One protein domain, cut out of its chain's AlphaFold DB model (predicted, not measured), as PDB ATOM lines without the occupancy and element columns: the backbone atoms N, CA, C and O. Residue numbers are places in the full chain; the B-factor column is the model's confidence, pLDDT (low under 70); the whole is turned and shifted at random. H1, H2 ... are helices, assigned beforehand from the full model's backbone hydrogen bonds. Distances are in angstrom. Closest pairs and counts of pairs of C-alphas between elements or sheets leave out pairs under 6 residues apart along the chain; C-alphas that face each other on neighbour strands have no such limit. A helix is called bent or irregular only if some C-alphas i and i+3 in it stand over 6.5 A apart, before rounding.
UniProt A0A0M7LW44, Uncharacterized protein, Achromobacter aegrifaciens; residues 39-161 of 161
ATOM      1  N   PRO A  39     529.808 540.865 377.684       84.81
ATOM      2  CA  PRO A  39     530.199 540.655 379.078       84.81
ATOM      3  C   PRO A  39     529.065 540.101 379.950       84.81
ATOM      4  O   PRO A  39     529.276 539.168 380.721       84.81
ATOM      5  N   GLU A  40     527.840 540.596 379.781       79.25
ATOM      6  CA  GLU A  40     526.673 540.173 380.559       79.25
ATOM      7  C   GLU A  40     526.301 538.715 380.273       79.25
ATOM      8  O   GLU A  40     526.044 537.952 381.203       79.25
ATOM      9  N   SER A  41     526.332 538.297 379.003       75.31
ATOM     10  CA  SER A  41     526.083 536.900 378.627       75.31
ATOM     11  C   SER A  41     527.156 535.963 379.192       75.31
ATOM     12  O   SER A  41     526.832 534.908 379.736       75.31
ATOM     13  N   LYS A  42     528.431 536.378 379.160       84.12
ATOM     14  CA  LYS A  42     529.541 535.637 379.779       84.12
ATOM     15  C   LYS A  42     529.361 535.531 381.290       84.12
ATOM     16  O   LYS A  42     529.533 534.453 381.846       84.12
ATOM     17  N   ARG A  43     528.965 536.623 381.949       85.62
ATOM     18  CA  ARG A  43     528.665 536.648 383.386       85.62
ATOM     19  C   ARG A  43     527.542 535.677 383.738       85.62
ATOM     20  O   ARG A  43     527.688 534.907 384.682       85.62
ATOM     21  N   GLN A  44     526.457 535.677 382.963       78.12
ATOM     22  CA  GLN A  44     525.338 534.761 383.169       78.12
ATOM     23  C   GLN A  44     525.772 533.301 382.995       78.12
ATOM     24  O   GLN A  44     525.460 532.469 383.839       78.12
ATOM     25  N   PHE A  45     526.582 533.001 381.975       81.50
ATOM     26  CA  PHE A  45     527.152 531.667 381.787       81.50
ATOM     27  C   PHE A  45     528.000 531.219 382.987       81.50
ATOM     28  O   PHE A  45     527.856 530.090 383.448       81.50
ATOM     29  N   ILE A  46     528.859 532.095 383.519       86.19
ATOM     30  CA  ILE A  46     529.683 531.796 384.704       86.19
ATOM     31  C   ILE A  46     528.802 531.425 385.904       86.19
ATOM     32  O   ILE A  46     529.138 530.502 386.646       86.19
ATOM     33  N   VAL A  47     527.682 532.130 386.088       86.12
ATOM     34  CA  VAL A  47     526.725 531.863 387.169       86.12
ATOM     35  C   VAL A  47     525.993 530.540 386.939       86.12
ATOM     36  O   VAL A  47     526.007 529.679 387.816       86.12
ATOM     37  N   ASP A  48     525.401 530.353 385.760       80.88
ATOM     38  CA  ASP A  48     524.543 529.201 385.458       80.88
ATOM     39  C   ASP A  48     525.326 527.884 385.414       80.88
ATOM     40  O   ASP A  48     524.848 526.845 385.872       80.88
ATOM     41  N   TYR A  49     526.554 527.926 384.893       84.06
ATOM     42  CA  TYR A  49     527.413 526.755 384.723       84.06
ATOM     43  C   TYR A  49     528.490 526.627 385.802       84.06
ATOM     44  O   TYR A  49     529.321 525.722 385.717       84.06
ATOM     45  N   GLY A  50     528.461 527.462 386.846       86.75
ATOM     46  CA  GLY A  50     529.412 527.422 387.963       86.75
ATOM     47  C   GLY A  50     529.683 526.009 388.506       86.75
ATOM     48  O   GLY A  50     530.849 525.615 388.558       86.75
ATOM     49  N   PRO A  51     528.653 525.187 388.801       86.75
ATOM     50  CA  PRO A  51     528.859 523.816 389.273       86.75
ATOM     51  C   PRO A  51     529.589 522.908 388.274       86.75
ATOM     52  O   PRO A  51     530.327 522.016 388.683       86.75
ATOM     53  N   VAL A  52     529.396 523.113 386.966       83.75
ATOM     54  CA  VAL A  52     530.101 522.352 385.923       83.75
ATOM     55  C   VAL A  52     531.563 522.777 385.870       83.75
ATOM     56  O   VAL A  52     532.441 521.918 385.844       83.75
ATOM     57  N   LEU A  53     531.828 524.084 385.923       86.19
ATOM     58  CA  LEU A  53     533.189 524.618 385.984       86.19
ATOM     59  C   LEU A  53     533.937 524.077 387.211       86.19
ATOM     60  O   LEU A  53     535.070 523.631 387.080       86.19
ATOM     61  N   ASP A  54     533.276 523.974 388.368       86.38
ATOM     62  CA  ASP A  54     533.867 523.393 389.583       86.38
ATOM     63  C   ASP A  54     534.223 521.902 389.438       86.38
ATOM     64  O   ASP A  54     535.111 521.394 390.127       86.38
ATOM     65  N   ILE A  55     533.495 521.151 388.607       82.31
ATOM     66  CA  ILE A  55     533.822 519.749 388.303       82.31
ATOM     67  C   ILE A  55     535.033 519.699 387.370       82.31
ATOM     68  O   ILE A  55     535.947 518.910 387.606       82.31
ATOM     69  N   LEU A  56     535.062 520.557 386.346       82.62
ATOM     70  CA  LEU A  56     536.182 520.643 385.407       82.62
ATOM     71  C   LEU A  56     537.479 521.050 386.117       82.62
ATOM     72  O   LEU A  56     538.491 520.385 385.924       82.62
ATOM     73  N   ASP A  57     537.420 522.044 387.008       83.00
ATOM     74  CA  ASP A  57     538.562 522.519 387.803       83.00
ATOM     75  C   ASP A  57     539.187 521.414 388.672       83.00
ATOM     76  O   ASP A  57     540.386 521.434 388.946       83.00
ATOM     77  N   ARG A  58     538.387 520.434 389.116       78.19
ATOM     78  CA  ARG A  58     538.835 519.347 390.006       78.19
ATOM     79  C   ARG A  58     539.357 518.110 389.283       78.19
ATOM     80  O   ARG A  58     540.056 517.312 389.903       78.19
ATOM     81  N   HIS A  59     538.976 517.909 388.025       70.88
ATOM     82  CA  HIS A  59     539.200 516.647 387.312       70.88
ATOM     83  C   HIS A  59     539.915 516.811 385.965       70.88
ATOM     84  O   HIS A  59     540.059 515.832 385.232       70.88
ATOM     85  N   SER A  60     540.354 518.019 385.608       67.19
ATOM     86  CA  SER A  60     541.108 518.254 384.377       67.19
ATOM     87  C   SER A  60     542.491 517.599 384.434       67.19
ATOM     88  O   SER A  60     543.249 517.881 385.355       67.19
ATOM     89  N   ALA A  61     542.827 516.800 383.417       67.12
ATOM     90  CA  ALA A  61     544.201 516.389 383.125       67.12
ATOM     91  C   ALA A  61     544.973 517.509 382.387       67.12
ATOM     92  O   ALA A  61     544.337 518.356 381.754       67.12
ATOM     93  N   ALA A  62     546.314 517.465 382.337       64.38
ATOM     94  CA  ALA A  62     547.174 518.466 381.663       64.38
ATOM     95  C   ALA A  62     546.672 518.964 380.289       64.38
ATOM     96  O   ALA A  62     546.670 520.166 380.017       64.38
ATOM     97  N   ARG A  63     546.214 518.061 379.409       64.69
ATOM     98  CA  ARG A  63     545.694 518.438 378.080       64.69
ATOM     99  C   ARG A  63     544.385 519.232 378.168       64.69
ATOM    100  O   ARG A  63     544.171 520.162 377.396       64.69
ATOM    101  N   THR A  64     543.527 518.890 379.122       73.38
ATOM    102  CA  THR A  64     542.259 519.579 379.392       73.38
ATOM    103  C   THR A  64     542.503 520.941 380.044       73.38
ATOM    104  O   THR A  64     541.773 521.886 379.751       73.38
ATOM    105  N   THR A  65     543.568 521.082 380.839       78.12
ATOM    106  CA  THR A  65     543.981 522.353 381.456       78.12
ATOM    107  C   THR A  65     544.218 523.443 380.413       78.12
ATOM    108  O   THR A  65     543.715 524.549 380.578       78.12
ATOM    109  N   TYR A  66     544.894 523.143 379.297       78.38
ATOM    110  CA  TYR A  66     545.100 524.126 378.223       78.38
ATOM    111  C   TYR A  66     543.776 524.662 377.653       78.38
ATOM    112  O   TYR A  66     543.572 525.874 377.563       78.38
ATOM    113  N   ASN A  67     542.854 523.759 377.315       78.56
ATOM    114  CA  ASN A  67     541.547 524.133 376.771       78.56
ATOM    115  C   ASN A  67     540.720 524.925 377.792       78.56
ATOM    116  O   ASN A  67     540.061 525.902 377.435       78.56
ATOM    117  N   LEU A  68     540.795 524.542 379.068       83.56
ATOM    118  CA  LEU A  68     540.087 525.208 380.155       83.56
ATOM    119  C   LEU A  68     540.631 526.623 380.408       83.56
ATOM    120  O   LEU A  68     539.847 527.558 380.553       83.56
ATOM    121  N   ILE A  69     541.952 526.822 380.341       83.69
ATOM    122  CA  ILE A  69     542.569 528.159 380.354       83.69
ATOM    123  C   ILE A  69     542.099 528.996 379.159       83.69
ATOM    124  O   ILE A  69     541.813 530.183 379.318       83.69
ATOM    125  N   GLY A  70     541.954 528.395 377.975       82.38
ATOM    126  CA  GLY A  70     541.372 529.060 376.806       82.38
ATOM    127  C   GLY A  70     539.928 529.520 377.038       82.38
ATOM    128  O   GLY A  70     539.598 530.680 376.768       82.38
ATOM    129  N   LEU A  71     539.086 528.644 377.595       84.12
ATOM    130  CA  LEU A  71     537.701 528.954 377.962       84.12
ATOM    131  C   LEU A  71     537.636 530.079 379.003       84.12
ATOM    132  O   LEU A  71     536.879 531.035 378.838       84.12
ATOM    133  N   TYR A  72     538.464 530.016 380.040       88.88
ATOM    134  CA  TYR A  72     538.545 531.056 381.059       88.88
ATOM    135  C   TYR A  72     539.040 532.382 380.499       88.88
ATOM    136  O   TYR A  72     538.415 533.415 380.733       88.88
ATOM    137  N   GLY A  73     540.062 532.370 379.647       86.44
ATOM    138  CA  GLY A  73     540.466 533.555 378.902       86.44
ATOM    139  C   GLY A  73     539.295 534.164 378.129       86.44
ATOM    140  O   GLY A  73     539.106 535.377 378.148       86.44
ATOM    141  N   PHE A  74     538.459 533.354 377.480       82.88
ATOM    142  CA  PHE A  74     537.276 533.849 376.778       82.88
ATOM    143  C   PHE A  74     536.210 534.441 377.725       82.88
ATOM    144  O   PHE A  74     535.658 535.503 377.421       82.88
ATOM    145  N   LEU A  75     535.949 533.806 378.872       87.25
ATOM    146  CA  LEU A  75     534.939 534.226 379.855       87.25
ATOM    147  C   LEU A  75     535.354 535.431 380.715       87.25
ATOM    148  O   LEU A  75     534.487 536.051 381.328       87.25
ATOM    149  N   ALA A  76     536.643 535.784 380.732       90.56
ATOM    150  CA  ALA A  76     537.214 536.827 381.588       90.56
ATOM    151  C   ALA A  76     536.445 538.156 381.556       90.56
ATOM    152  O   ALA A  76     536.286 538.788 382.591       90.56
ATOM    153  N   ASP A  77     535.910 538.567 380.404       88.88
ATOM    154  CA  ASP A  77     535.221 539.860 380.297       88.88
ATOM    155  C   ASP A  77     533.891 539.910 381.075       88.88
ATOM    156  O   ASP A  77     533.395 540.999 381.339       88.88
ATOM    157  N   GLY A  78     533.303 538.762 381.443       89.06
ATOM    158  CA  GLY A  78     532.055 538.714 382.217       89.06
ATOM    159  C   GLY A  78     532.244 538.835 383.731       89.06
ATOM    160  O   GLY A  78     531.415 539.431 384.424       89.06
ATOM    161  N   ASP A  79     533.338 538.279 384.251       93.81
ATOM    162  CA  ASP A  79     533.772 538.470 385.637       93.81
ATOM    163  C   ASP A  79     535.286 538.205 385.757       93.81
ATOM    164  O   ASP A  79     535.707 537.075 386.035       93.81
ATOM    165  N   PRO A  80     536.137 539.219 385.520       94.56
ATOM    166  CA  PRO A  80     537.579 539.001 385.428       94.56
ATOM    167  C   PRO A  80     538.177 538.554 386.764       94.56
ATOM    168  O   PRO A  80     539.118 537.767 386.787       94.56
ATOM    169  N   GLY A  81     537.613 539.005 387.888       95.81
ATOM    170  CA  GLY A  81     538.059 538.592 389.216       95.81
ATOM    171  C   GLY A  81     537.784 537.113 389.471       95.81
ATOM    172  O   GLY A  81     538.709 536.367 389.788       95.81
ATOM    173  N   ALA A  82     536.534 536.677 389.283       93.44
ATOM    174  CA  ALA A  82     536.145 535.288 389.523       93.44
ATOM    175  C   ALA A  82     536.871 534.310 388.589       93.44
ATOM    176  O   ALA A  82     537.310 533.241 389.019       93.44
ATOM    177  N   ILE A  83     537.033 534.679 387.316       93.81
ATOM    178  CA  ILE A  83     537.752 533.858 386.341       93.81
ATOM    179  C   ILE A  83     539.246 533.780 386.671       93.81
ATOM    180  O   ILE A  83     539.815 532.690 386.614       93.81
ATOM    181  N   PHE A  84     539.883 534.889 387.059       95.25
ATOM    182  CA  PHE A  84     541.272 534.855 387.522       95.25
ATOM    183  C   PHE A  84     541.445 533.924 388.723       95.25
ATOM    184  O   PHE A  84     542.369 533.113 388.740       95.25
ATOM    185  N   ASP A  85     540.535 533.990 389.694       94.44
ATOM    186  CA  ASP A  85     540.589 533.138 390.881       94.44
ATOM    187  C   ASP A  85     540.476 531.643 390.537       94.44
ATOM    188  O   ASP A  85     541.231 530.841 391.096       94.44
ATOM    189  N   ARG A  86     539.611 531.273 389.580       92.19
ATOM    190  CA  ARG A  86     539.509 529.896 389.057       92.19
ATOM    191  C   ARG A  86     540.785 529.449 388.352       92.19
ATOM    192  O   ARG A  86     541.320 528.390 388.665       92.19
ATOM    193  N   MET A  87     541.313 530.271 387.445       91.19
ATOM    194  CA  MET A  87     542.556 529.958 386.731       91.19
ATOM    195  C   MET A  87     543.737 529.800 387.683       91.19
ATOM    196  O   MET A  87     544.533 528.884 387.512       91.19
ATOM    197  N   ALA A  88     543.847 530.663 388.692       92.38
ATOM    198  CA  ALA A  88     544.906 530.565 389.684       92.38
ATOM    199  C   ALA A  88     544.806 529.261 390.482       92.38
ATOM    200  O   ALA A  88     545.807 528.566 390.636       92.38
ATOM    201  N   ALA A  89     543.603 528.887 390.930       90.62
ATOM    202  CA  ALA A  89     543.380 527.617 391.620       90.62
ATOM    203  C   ALA A  89     543.716 526.406 390.731       90.62
ATOM    204  O   ALA A  89     544.326 525.447 391.201       90.62
ATOM    205  N   LEU A  90     543.371 526.469 389.443       87.75
ATOM    206  CA  LEU A  90     543.683 525.427 388.470       87.75
ATOM    207  C   LEU A  90     545.197 525.289 388.245       87.75
ATOM    208  O   LEU A  90     545.730 524.183 388.322       87.75
ATOM    209  N   LEU A  91     545.894 526.400 387.989       88.06
ATOM    210  CA  LEU A  91     547.326 526.420 387.666       88.06
ATOM    211  C   LEU A  91     548.209 526.059 388.862       88.06
ATOM    212  O   LEU A  91     549.200 525.360 388.671       88.06
ATOM    213  N   LEU A  92     547.847 526.508 390.067       89.81
ATOM    214  CA  LEU A  92     548.580 526.226 391.309       89.81
ATOM    215  C   LEU A  92     548.159 524.898 391.966       89.81
ATOM    216  O   LEU A  92     548.846 524.398 392.853       89.81
ATOM    217  N   GLY A  93     547.034 524.324 391.539       86.31
ATOM    218  CA  GLY A  93     546.514 523.043 392.011       86.31
ATOM    219  C   GLY A  93     546.802 521.907 391.032       86.31
ATOM    220  O   GLY A  93     547.930 521.422 390.929       86.31
ATOM    221  N   ALA A  94     545.764 521.464 390.315       75.56
ATOM    222  CA  ALA A  94     545.835 520.324 389.395       75.56
ATOM    223  C   ALA A  94     546.906 520.501 388.300       75.56
ATOM    224  O   ALA A  94     547.614 519.554 387.968       75.56
ATOM    225  N   GLY A  95     547.108 521.728 387.805       75.12
ATOM    226  CA  GLY A  95     548.139 522.039 386.811       75.12
ATOM    227  C   GLY A  95     549.572 521.768 387.286       75.12
ATOM    228  O   GLY A  95     550.426 521.398 386.477       75.12
ATOM    229  N   VAL A  96     549.845 521.888 388.590       80.31
ATOM    230  CA  VAL A  96     551.142 521.493 389.163       80.31
ATOM    231  C   VAL A  96     551.278 519.974 389.165       80.31
ATOM    232  O   VAL A  96     552.300 519.462 388.712       80.31
ATOM    233  N   GLN A  97     550.248 519.263 389.637       76.25
ATOM    234  CA  GLN A  97     550.258 517.797 389.768       76.25
ATOM    235  C   GLN A  97     550.465 517.097 388.423       76.25
ATOM    236  O   GLN A  97     551.194 516.111 388.346       76.25
ATOM    237  N   ASP A  98     549.882 517.653 387.363       74.62
ATOM    238  CA  ASP A  98     549.956 517.073 386.024       74.62
ATOM    239  C   ASP A  98     551.146 517.585 385.196       74.62
ATOM    240  O   ASP A  98     551.280 517.237 384.024       74.62
ATOM    241  N   GLY A  99     552.005 518.435 385.770       78.75
ATOM    242  CA  GLY A  99     553.192 518.950 385.088       78.75
ATOM    243  C   GLY A  99     552.904 519.968 383.980       78.75
ATOM    244  O   GLY A  99     553.774 520.220 383.157       78.75
ATOM    245  N   TYR A 100     551.724 520.598 383.965       79.12
ATOM    246  CA  TYR A 100     551.325 521.568 382.932       79.12
ATOM    247  C   TYR A 100     552.336 522.709 382.751       79.12
ATOM    248  O   TYR A 100     552.583 523.175 381.642       79.12
ATOM    249  N   HIS A 101     552.957 523.140 383.845       78.00
ATOM    250  CA  HIS A 101     553.987 524.173 383.854       78.00
ATOM    251  C   HIS A 101     555.279 523.763 383.118       78.00
ATOM    252  O   HIS A 101     556.054 524.639 382.755       78.00
ATOM    253  N   HIS A 102     555.505 522.477 382.832       80.56
ATOM    254  CA  HIS A 102     556.616 522.001 381.997       80.56
ATOM    255  C   HIS A 102     556.297 521.992 380.493       80.56
ATOM    256  O   HIS A 102     557.209 521.866 379.677       80.56
ATOM    257  N   GLU A 103     555.028 522.128 380.108       79.06
ATOM    258  CA  GLU A 103     554.592 522.055 378.713       79.06
ATOM    259  C   GLU A 103     554.735 523.413 378.014       79.06
ATOM    260  O   GLU A 103     554.313 524.448 378.538       79.06
ATOM    261  N   GLN A 104     555.249 523.425 376.779       75.94
ATOM    262  CA  GLN A 104     555.392 524.658 375.988       75.94
ATOM    263  C   GLN A 104     554.045 525.362 375.743       75.94
ATOM    264  O   GLN A 104     553.946 526.584 375.810       75.94
ATOM    265  N   LEU A 105     552.975 524.590 375.527       74.19
ATOM    266  CA  LEU A 105     551.622 525.141 375.393       74.19
ATOM    267  C   LEU A 105     551.154 525.850 376.674       74.19
ATOM    268  O   LEU A 105     550.360 526.790 376.607       74.19
ATOM    269  N   GLY A 106     551.647 525.412 377.834       73.19
ATOM    270  CA  GLY A 106     551.347 526.031 379.116       73.19
ATOM    271  C   GLY A 106     551.981 527.407 379.260       73.19
ATOM    272  O   GLY A 106     551.303 528.352 379.668       73.19
ATOM    273  N   SER A 107     553.255 527.549 378.889       77.06
ATOM    274  CA  SER A 107     553.963 528.828 378.995       77.06
ATOM    275  C   SER A 107     553.422 529.871 378.015       77.06
ATOM    276  O   SER A 107     553.145 531.005 378.415       77.06
ATOM    277  N   GLU A 108     553.164 529.488 376.762       81.00
ATOM    278  CA  GLU A 108     552.557 530.373 375.761       81.00
ATOM    279  C   GLU A 108     551.148 530.826 376.181       81.00
ATOM    280  O   GLU A 108     550.815 532.017 376.106       81.00
ATOM    281  N   GLY A 109     550.332 529.888 376.680       79.38
ATOM    282  CA  GLY A 109     548.992 530.161 377.196       79.38
ATOM    283  C   GLY A 109     549.007 531.128 378.381       79.38
ATOM    284  O   GLY A 109     548.266 532.117 378.379       79.38
ATOM    285  N   LEU A 110     549.896 530.897 379.353       82.38
ATOM    286  CA  LEU A 110     550.049 531.753 380.527       82.38
ATOM    287  C   LEU A 110     550.465 533.178 380.148       82.38
ATOM    288  O   LEU A 110     549.854 534.140 380.608       82.38
ATOM    289  N   VAL A 111     551.491 533.337 379.309       85.62
ATOM    290  CA  VAL A 111     552.004 534.664 378.931       85.62
ATOM    291  C   VAL A 111     550.920 535.478 378.231       85.62
ATOM    292  O   VAL A 111     550.710 536.650 378.557       85.62
ATOM    293  N   LYS A 112     550.195 534.856 377.293       86.25
ATOM    294  CA  LYS A 112     549.080 535.499 376.588       86.25
ATOM    295  C   LYS A 112     547.980 535.927 377.560       86.25
ATOM    296  O   LYS A 112     547.457 537.036 377.444       86.25
ATOM    297  N   LEU A 113     547.661 535.069 378.524       86.19
ATOM    298  CA  LEU A 113     546.663 535.337 379.549       86.19
ATOM    299  C   LEU A 113     547.067 536.516 380.443       86.19
ATOM    300  O   LEU A 113     546.309 537.475 380.561       86.19
ATOM    301  N   VAL A 114     548.267 536.479 381.029       89.75
ATOM    302  CA  VAL A 114     548.762 537.527 381.935       89.75
ATOM    303  C   VAL A 114     548.802 538.876 381.224       89.75
ATOM    304  O   VAL A 114     548.299 539.863 381.757       89.75
ATOM    305  N   ARG A 115     549.320 538.926 379.990       90.25
ATOM    306  CA  ARG A 115     549.356 540.170 379.206       90.25
ATOM    307  C   ARG A 115     547.960 540.731 378.951       90.25
ATOM    308  O   ARG A 115     547.771 541.934 379.105       90.25
ATOM    309  N   ARG A 116     546.985 539.880 378.620       90.06
ATOM    310  CA  ARG A 116     545.590 540.307 378.450       90.06
ATOM    311  C   ARG A 116     545.013 540.869 379.747       90.06
ATOM    312  O   ARG A 116     544.412 541.934 379.735       90.06
ATOM    313  N   TYR A 117     545.225 540.190 380.871       93.38
ATOM    314  CA  TYR A 117     544.730 540.656 382.166       93.38
ATOM    315  C   TYR A 117     545.348 541.987 382.591       93.38
ATOM    316  O   TYR A 117     544.638 542.843 383.106       93.38
ATOM    317  N   LEU A 118     546.642 542.196 382.348       90.94
ATOM    318  CA  LEU A 118     547.299 543.472 382.632       90.94
ATOM    319  C   LEU A 118     546.833 544.597 381.693       90.94
ATOM    320  O   LEU A 118     546.776 545.747 382.120       90.94
ATOM    321  N   ALA A 119     546.478 544.282 380.445       91.12
ATOM    322  CA  ALA A 119     545.975 545.266 379.490       91.12
ATOM    323  C   ALA A 119     544.516 545.666 379.769       91.12
ATOM    324  O   ALA A 119     544.211 546.852 379.882       91.12
ATOM    325  N   ASP A 120     543.631 544.680 379.916       91.19
ATOM    326  CA  ASP A 120     542.181 544.901 379.897       91.19
ATOM    327  C   ASP A 120     541.565 544.921 381.305       91.19
ATOM    328  O   ASP A 120     540.558 545.585 381.543       91.19
ATOM    329  N   HIS A 121     542.183 544.218 382.263       93.56
ATOM    330  CA  HIS A 121     541.579 543.890 383.562       93.56
ATOM    331  C   HIS A 121     542.484 544.208 384.760       93.56
ATOM    332  O   HIS A 121     542.254 543.711 385.860       93.56
ATOM    333  N   ARG A 122     543.498 545.072 384.591       93.12
ATOM    334  CA  ARG A 122     544.545 545.348 385.599       93.12
ATOM    335  C   ARG A 122     544.009 545.625 387.007       93.12
ATOM    336  O   ARG A 122     544.630 545.216 387.984       93.12
ATOM    337  N   ARG A 123     542.871 546.320 387.117       93.44
ATOM    338  CA  ARG A 123     542.265 546.728 388.398       93.44
ATOM    339  C   ARG A 123     541.954 545.556 389.328       93.44
ATOM    340  O   ARG A 123     541.902 545.751 390.537       93.44
ATOM    341  N   ILE A 124     541.790 544.333 388.814       96.00
ATOM    342  CA  ILE A 124     541.584 543.173 389.693       96.00
ATOM    343  C   ILE A 124     542.795 542.906 390.596       96.00
ATOM    344  O   ILE A 124     542.632 542.297 391.649       96.00
ATOM    345  N   PHE A 125     543.992 543.358 390.202       95.62
ATOM    346  CA  PHE A 125     545.235 543.195 390.958       95.62
ATOM    347  C   PHE A 125     545.482 544.318 391.973       95.62
ATOM    348  O   PHE A 125     546.535 544.330 392.614       95.62
ATOM    349  N   ASP A 126     544.544 545.253 392.146       93.88
ATOM    350  CA  ASP A 126     544.512 546.129 393.326       93.88
ATOM    351  C   ASP A 126     544.208 545.310 394.594       93.88
ATOM    352  O   ASP A 126     544.647 545.656 395.691       93.88
ATOM    353  N   ASP A 127     543.534 544.169 394.424       96.06
ATOM    354  CA  ASP A 127     543.414 543.132 395.440       96.06
ATOM    355  C   ASP A 127     544.771 542.445 395.676       96.06
ATOM    356  O   ASP A 127     545.365 541.832 394.780       96.06
ATOM    357  N   ALA A 128     545.262 542.535 396.913       93.94
ATOM    358  CA  ALA A 128     546.559 541.991 397.299       93.94
ATOM    359  C   ALA A 128     546.633 540.457 397.190       93.94
ATOM    360  O   ALA A 128     547.701 539.930 396.883       93.94
ATOM    361  N   GLN A 129     545.525 539.735 397.398       95.69
ATOM    362  CA  GLN A 129     545.497 538.277 397.266       95.69
ATOM    363  C   GLN A 129     545.619 537.862 395.800       95.69
ATOM    364  O   GLN A 129     546.400 536.966 395.480       95.69
ATOM    365  N   ARG A 130     544.905 538.533 394.889       96.12
ATOM    366  CA  ARG A 130     545.033 538.259 393.446       96.12
ATOM    367  C   ARG A 130     546.415 538.613 392.920       96.12
ATOM    368  O   ARG A 130     546.968 537.872 392.110       96.12
ATOM    369  N   ARG A 131     547.000 539.706 393.413       95.12
ATOM    370  CA  ARG A 131     548.384 540.073 393.092       95.12
ATOM    371  C   ARG A 131     549.378 539.012 393.565       95.12
ATOM    372  O   ARG A 131     550.255 538.642 392.795       95.12
ATOM    373  N   ALA A 132     549.221 538.497 394.785       95.06
ATOM    374  CA  ALA A 132     550.074 537.431 395.310       95.06
ATOM    375  C   ALA A 132     549.975 536.153 394.460       95.06
ATOM    376  O   ALA A 132     551.001 535.629 394.041       95.06
ATOM    377  N   LYS A 133     548.755 535.723 394.109       95.69
ATOM    378  CA  LYS A 133     548.534 534.575 393.210       95.69
ATOM    379  C   LYS A 133     549.186 534.767 391.839       95.69
ATOM    380  O   LYS A 133     549.741 533.824 391.290       95.69
ATOM    381  N   LEU A 134     549.127 535.974 391.266       94.94
ATOM    382  CA  LEU A 134     549.785 536.260 389.987       94.94
ATOM    383  C   LEU A 134     551.305 536.078 390.084       94.94
ATOM    384  O   LEU A 134     551.900 535.482 389.191       94.94
ATOM    385  N   ILE A 135     551.914 536.577 391.162       94.12
ATOM    386  CA  ILE A 135     553.350 536.412 391.416       94.12
ATOM    387  C   ILE A 135     553.686 534.926 391.567       94.12
ATOM    388  O   ILE A 135     554.572 534.445 390.872       94.12
ATOM    389  N   GLU A 136     552.924 534.189 392.375       95.12
ATOM    390  CA  GLU A 136     553.125 532.756 392.614       95.12
ATOM    391  C   GLU A 136     553.062 531.929 391.315       95.12
ATOM    392  O   GLU A 136     553.897 531.058 391.074       95.12
ATOM    393  N   ILE A 137     552.119 532.241 390.418       93.06
ATOM    394  CA  ILE A 137     552.026 531.590 389.102       93.06
ATOM    395  C   ILE A 137     553.251 531.917 388.236       93.06
ATOM    396  O   ILE A 137     553.794 531.033 387.574       93.06
ATOM    397  N   LEU A 138     553.699 533.177 388.208       92.38
ATOM    398  CA  LEU A 138     554.886 533.563 387.437       92.38
ATOM    399  C   LEU A 138     556.158 532.912 387.995       92.38
ATOM    400  O   LEU A 138     556.997 532.456 387.218       92.38
ATOM    401  N   GLU A 139     556.277 532.809 389.319       92.81
ATOM    402  CA  GLU A 139     557.362 532.105 390.003       92.81
ATOM    403  C   GLU A 139     557.383 530.623 389.621       92.81
ATOM    404  O   GLU A 139     558.429 530.137 389.190       92.81
ATOM    405  N   LEU A 140     556.234 529.937 389.663       91.44
ATOM    406  CA  LEU A 140     556.098 528.531 389.259       91.44
ATOM    407  C   LEU A 140     556.643 528.282 387.844       91.44
ATOM    408  O   LEU A 140     557.429 527.359 387.627       91.44
ATOM    409  N   PHE A 141     556.254 529.114 386.877       89.12
ATOM    410  CA  PHE A 141     556.688 528.948 385.487       89.12
ATOM    411  C   PHE A 141     558.140 529.393 385.270       89.12
ATOM    412  O   PHE A 141     558.883 528.753 384.525       89.12
ATOM    413  N   SER A 142     558.589 530.457 385.936       89.56
ATOM    414  CA  SER A 142     559.992 530.883 385.856       89.56
ATOM    415  C   SER A 142     560.945 529.852 386.479       89.56
ATOM    416  O   SER A 142     562.032 529.628 385.948       89.56
ATOM    417  N   GLY A 143     560.518 529.166 387.546       87.75
ATOM    418  CA  GLY A 143     561.301 528.157 388.261       87.75
ATOM    419  C   GLY A 143     561.631 526.921 387.426       87.75
ATOM    420  O   GLY A 143     562.660 526.289 387.655       87.75
ATOM    421  N   VAL A 144     560.816 526.610 386.414       86.44
ATOM    422  CA  VAL A 144     561.079 525.523 385.454       86.44
ATOM    423  C   VAL A 144     561.763 525.991 384.168       86.44
ATOM    424  O   VAL A 144     561.967 525.196 383.253       86.44
ATOM    425  N   GLY A 145     562.179 527.260 384.117       85.00
ATOM    426  CA  GLY A 145     563.069 527.783 383.084       85.00
ATOM    427  C   GLY A 145     562.397 528.566 381.960       85.00
ATOM    428  O   GLY A 145     563.061 528.814 380.958       85.00
ATOM    429  N   TRP A 146     561.131 528.984 382.096       89.62
ATOM    430  CA  TRP A 146     560.465 529.804 381.075       89.62
ATOM    431  C   TRP A 146     560.916 531.277 381.137       89.62
ATOM    432  O   TRP A 146     560.544 531.996 382.076       89.62
ATOM    433  N   PRO A 147     561.685 531.776 380.147       87.94
ATOM    434  CA  PRO A 147     562.243 533.127 380.192       87.94
ATOM    435  C   PRO A 147     561.174 534.221 380.073       87.94
ATOM    436  O   PRO A 147     561.342 535.311 380.619       87.94
ATOM    437  N   GLU A 148     560.048 533.952 379.414       87.38
ATOM    438  CA  GLU A 148     558.937 534.892 379.273       87.38
ATOM    439  C   GLU A 148     558.217 535.133 380.605       87.38
ATOM    440  O   GLU A 148     557.826 536.267 380.886       87.38
ATOM    441  N   ALA A 149     558.074 534.094 381.436       88.19
ATOM    442  CA  ALA A 149     557.506 534.213 382.778       88.19
ATOM    443  C   ALA A 149     558.430 535.032 383.690       88.19
ATOM    444  O   ALA A 149     557.978 535.960 384.360       88.19
ATOM    445  N   LEU A 150     559.741 534.761 383.631       89.44
ATOM    446  CA  LEU A 150     560.757 535.536 384.345       89.44
ATOM    447  C   LEU A 150     560.733 537.015 383.928       89.44
ATOM    448  O   LEU A 150     560.737 537.910 384.772       89.44
ATOM    449  N   ARG A 151     560.660 537.284 382.621       91.12
ATOM    450  CA  ARG A 151     560.564 538.646 382.087       91.12
ATOM    451  C   ARG A 151     559.299 539.358 382.565       91.12
ATOM    452  O   ARG A 151     559.388 540.502 383.001       91.12
ATOM    453  N   LEU A 152     558.144 538.691 382.521       90.81
ATOM    454  CA  LEU A 152     556.888 539.246 383.033       90.81
ATOM    455  C   LEU A 152     556.972 539.574 384.525       90.81
ATOM    456  O   LEU A 152     556.473 540.618 384.931       90.81
ATOM    457  N   MET A 153     557.626 538.731 385.326       89.44
ATOM    458  CA  MET A 153     557.821 538.980 386.756       89.44
ATOM    459  C   MET A 153     558.628 540.262 387.013       89.44
ATOM    460  O   MET A 153     558.262 541.048 387.884       89.44
ATOM    461  N   PHE A 154     559.678 540.517 386.224       90.69
ATOM    462  CA  PHE A 154     560.453 541.762 386.311       90.69
ATOM    463  C   PHE A 154     559.689 542.993 385.810       90.69
ATOM    464  O   PHE A 154     559.846 544.071 386.377       90.69
ATOM    465  N   GLU A 155     558.867 542.851 384.767       91.25
ATOM    466  CA  GLU A 155     558.041 543.938 384.216       91.25
ATOM    467  C   GLU A 155     556.827 544.258 385.117       91.25
ATOM    468  O   GLU A 155     556.283 545.363 385.067       91.25
ATOM    469  N   LEU A 156     556.402 543.317 385.969       89.69
ATOM    470  CA  LEU A 156     555.160 543.398 386.741       89.69
ATOM    471  C   LEU A 156     555.019 544.663 387.610       89.69
ATOM    472  O   LEU A 156     553.940 545.259 387.583       89.69
ATOM    473  N   PRO A 157     556.047 545.125 388.353       87.31
ATOM    474  CA  PRO A 157     555.936 546.344 389.149       87.31
ATOM    475  C   PRO A 157     555.614 547.574 388.299       87.31
ATOM    476  O   PRO A 157     554.848 548.422 388.742       87.31
ATOM    477  N   ASP A 158     556.174 547.672 387.092       88.44
ATOM    478  CA  ASP A 158     555.908 548.783 386.176       88.44
ATOM    479  C   ASP A 158     554.516 548.657 385.542       88.44
ATOM    480  O   ASP A 158     553.811 549.654 385.403       88.44
ATOM    481  N   LEU A 159     554.087 547.435 385.210       86.88
ATOM    482  CA  LEU A 159     552.772 547.166 384.614       86.88
ATOM    483  C   LEU A 159     551.607 547.396 385.593       86.88
ATOM    484  O   LEU A 159     550.494 547.710 385.167       86.88
ATOM    485  N   LEU A 160     551.853 547.256 386.899       85.88
ATOM    486  CA  LEU A 160     550.857 547.467 387.954       85.88
ATOM    487  C   LEU A 160     550.833 548.899 388.527       85.88
ATOM    488  O   LEU A 160     549.945 549.186 389.332       85.88
ATOM    489  N   ARG A 161     551.762 549.784 388.134       79.88
ATOM    490  CA  ARG A 161     551.811 551.194 388.584       79.88
ATOM    491  C   ARG A 161     550.683 552.040 388.039       79.88
ATOM    492  O   ARG A 161     550.445 552.034 386.814       79.88
TER     493      ARG A 161
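What this domain is: This is residues 39 to 161 of the 161 residues of an uncharacterized protein of Achromobacter aegrifaciens (UniProt A0A0M7LW44). Look for two rows of helices, one packed on the other: H3, the longest helix H6, and H9 side by side in one row, and H2, H4 and H8 in the other, running opposite ways to the first. H1 lies at one end of the rows, beyond H3, and the short H5 and H7 make turns between longer helices. The printed part has 123 residues with nine named helices, H1 to H9 in order along the chain, and no named strand; its class is all helix. It is compact, with a radius of gyration of the C-alphas of 13.7 A, and spans 38 by 33 by 21 A.

How they stand to each other: Start at H6, residues 104 to 120. It touches H3, residues 62 to 75, the same way at a shallow tilt of 16 degrees; their closest C-alphas, of Gly 73 and Leu 113, are 6.5 A apart. H6 also touches H9, residues 147 to 159, the same way at a shallow tilt of 11 degrees, closest at the C-alphas of Val 111 and Ala 149, 6.7 A. H3 and H4, residues 80 to 92, form a helical hairpin, with the C-alphas of Tyr 72 and Ile 83 closest, 6.0 A apart. H8, residues 128 to 143, touches H4 with residues 130 to 137 alone, at a steep tilt of 38 degrees, only just past shallow; the closest C-alphas, of Ala 88 and Lys 133, are 6.5 A apart. H8 and H9 form the other helical hairpin, closest at the C-alphas of Ser 142 and Leu 150, 5.0 A. H3, H4, H6, H8 and H9 are an up and down bundle, each running against the one before it. Outward, H2, residues 50 to 59, touches H4, the same way at a shallow tilt of 17 degrees, with the C-alphas of Asp 57 and Leu 90 closest, 5.9 A apart. H5, residues 94 to 97, only just touches H2, with 3 pairs of C-alphas within 8 A, Arg 58 and Ala 94 closest at 7.1 A. H1, residues 39 to 48, only just touches H3, with 3 such pairs, Lys 42 and Leu 75 closest at 5.6 A. H7, residues 122 to 126, is close to but not clearly touching H4; the closest C-alphas, of Gly 81 and Ile 124, are 5.8 A apart. H1 and H9 are apart. Every O i to N i+4 pair is within hydrogen-bond range in H1, H4, H6 and H8; it is 5 of 6 in H2, 8 of 10 in H3, 7 of 9 in H9 and 0 of 1 in H7, where 2 of 2 O i to N i+3 pairs are, and H5 is too short for such a pair.

Where its parts are: Find C-alpha 104 at (555.392, 524.658, 375.988); from there H6 runs 24.5 A to C-alpha 120. H8 measures 22.1 A, H3 20.0 A, H4 17.9 A and H9 17.5 A. H9 is irregular: C-alphas 154 and 157 are 7.0 A apart. H1 begins at C-alpha 39, (530.199, 540.655, 379.078), and H9 ends at C-alpha 159, (552.772, 547.166, 384.614).

The domain as a whole: The C-alphas farthest apart, of Asp 48 and Gly 145, are 38.6 A apart. The printed part has no cut and no long link; it ends at residue 161, the chain's last. Its mean pLDDT is 86.1, and residues 60 to 63 are under 70.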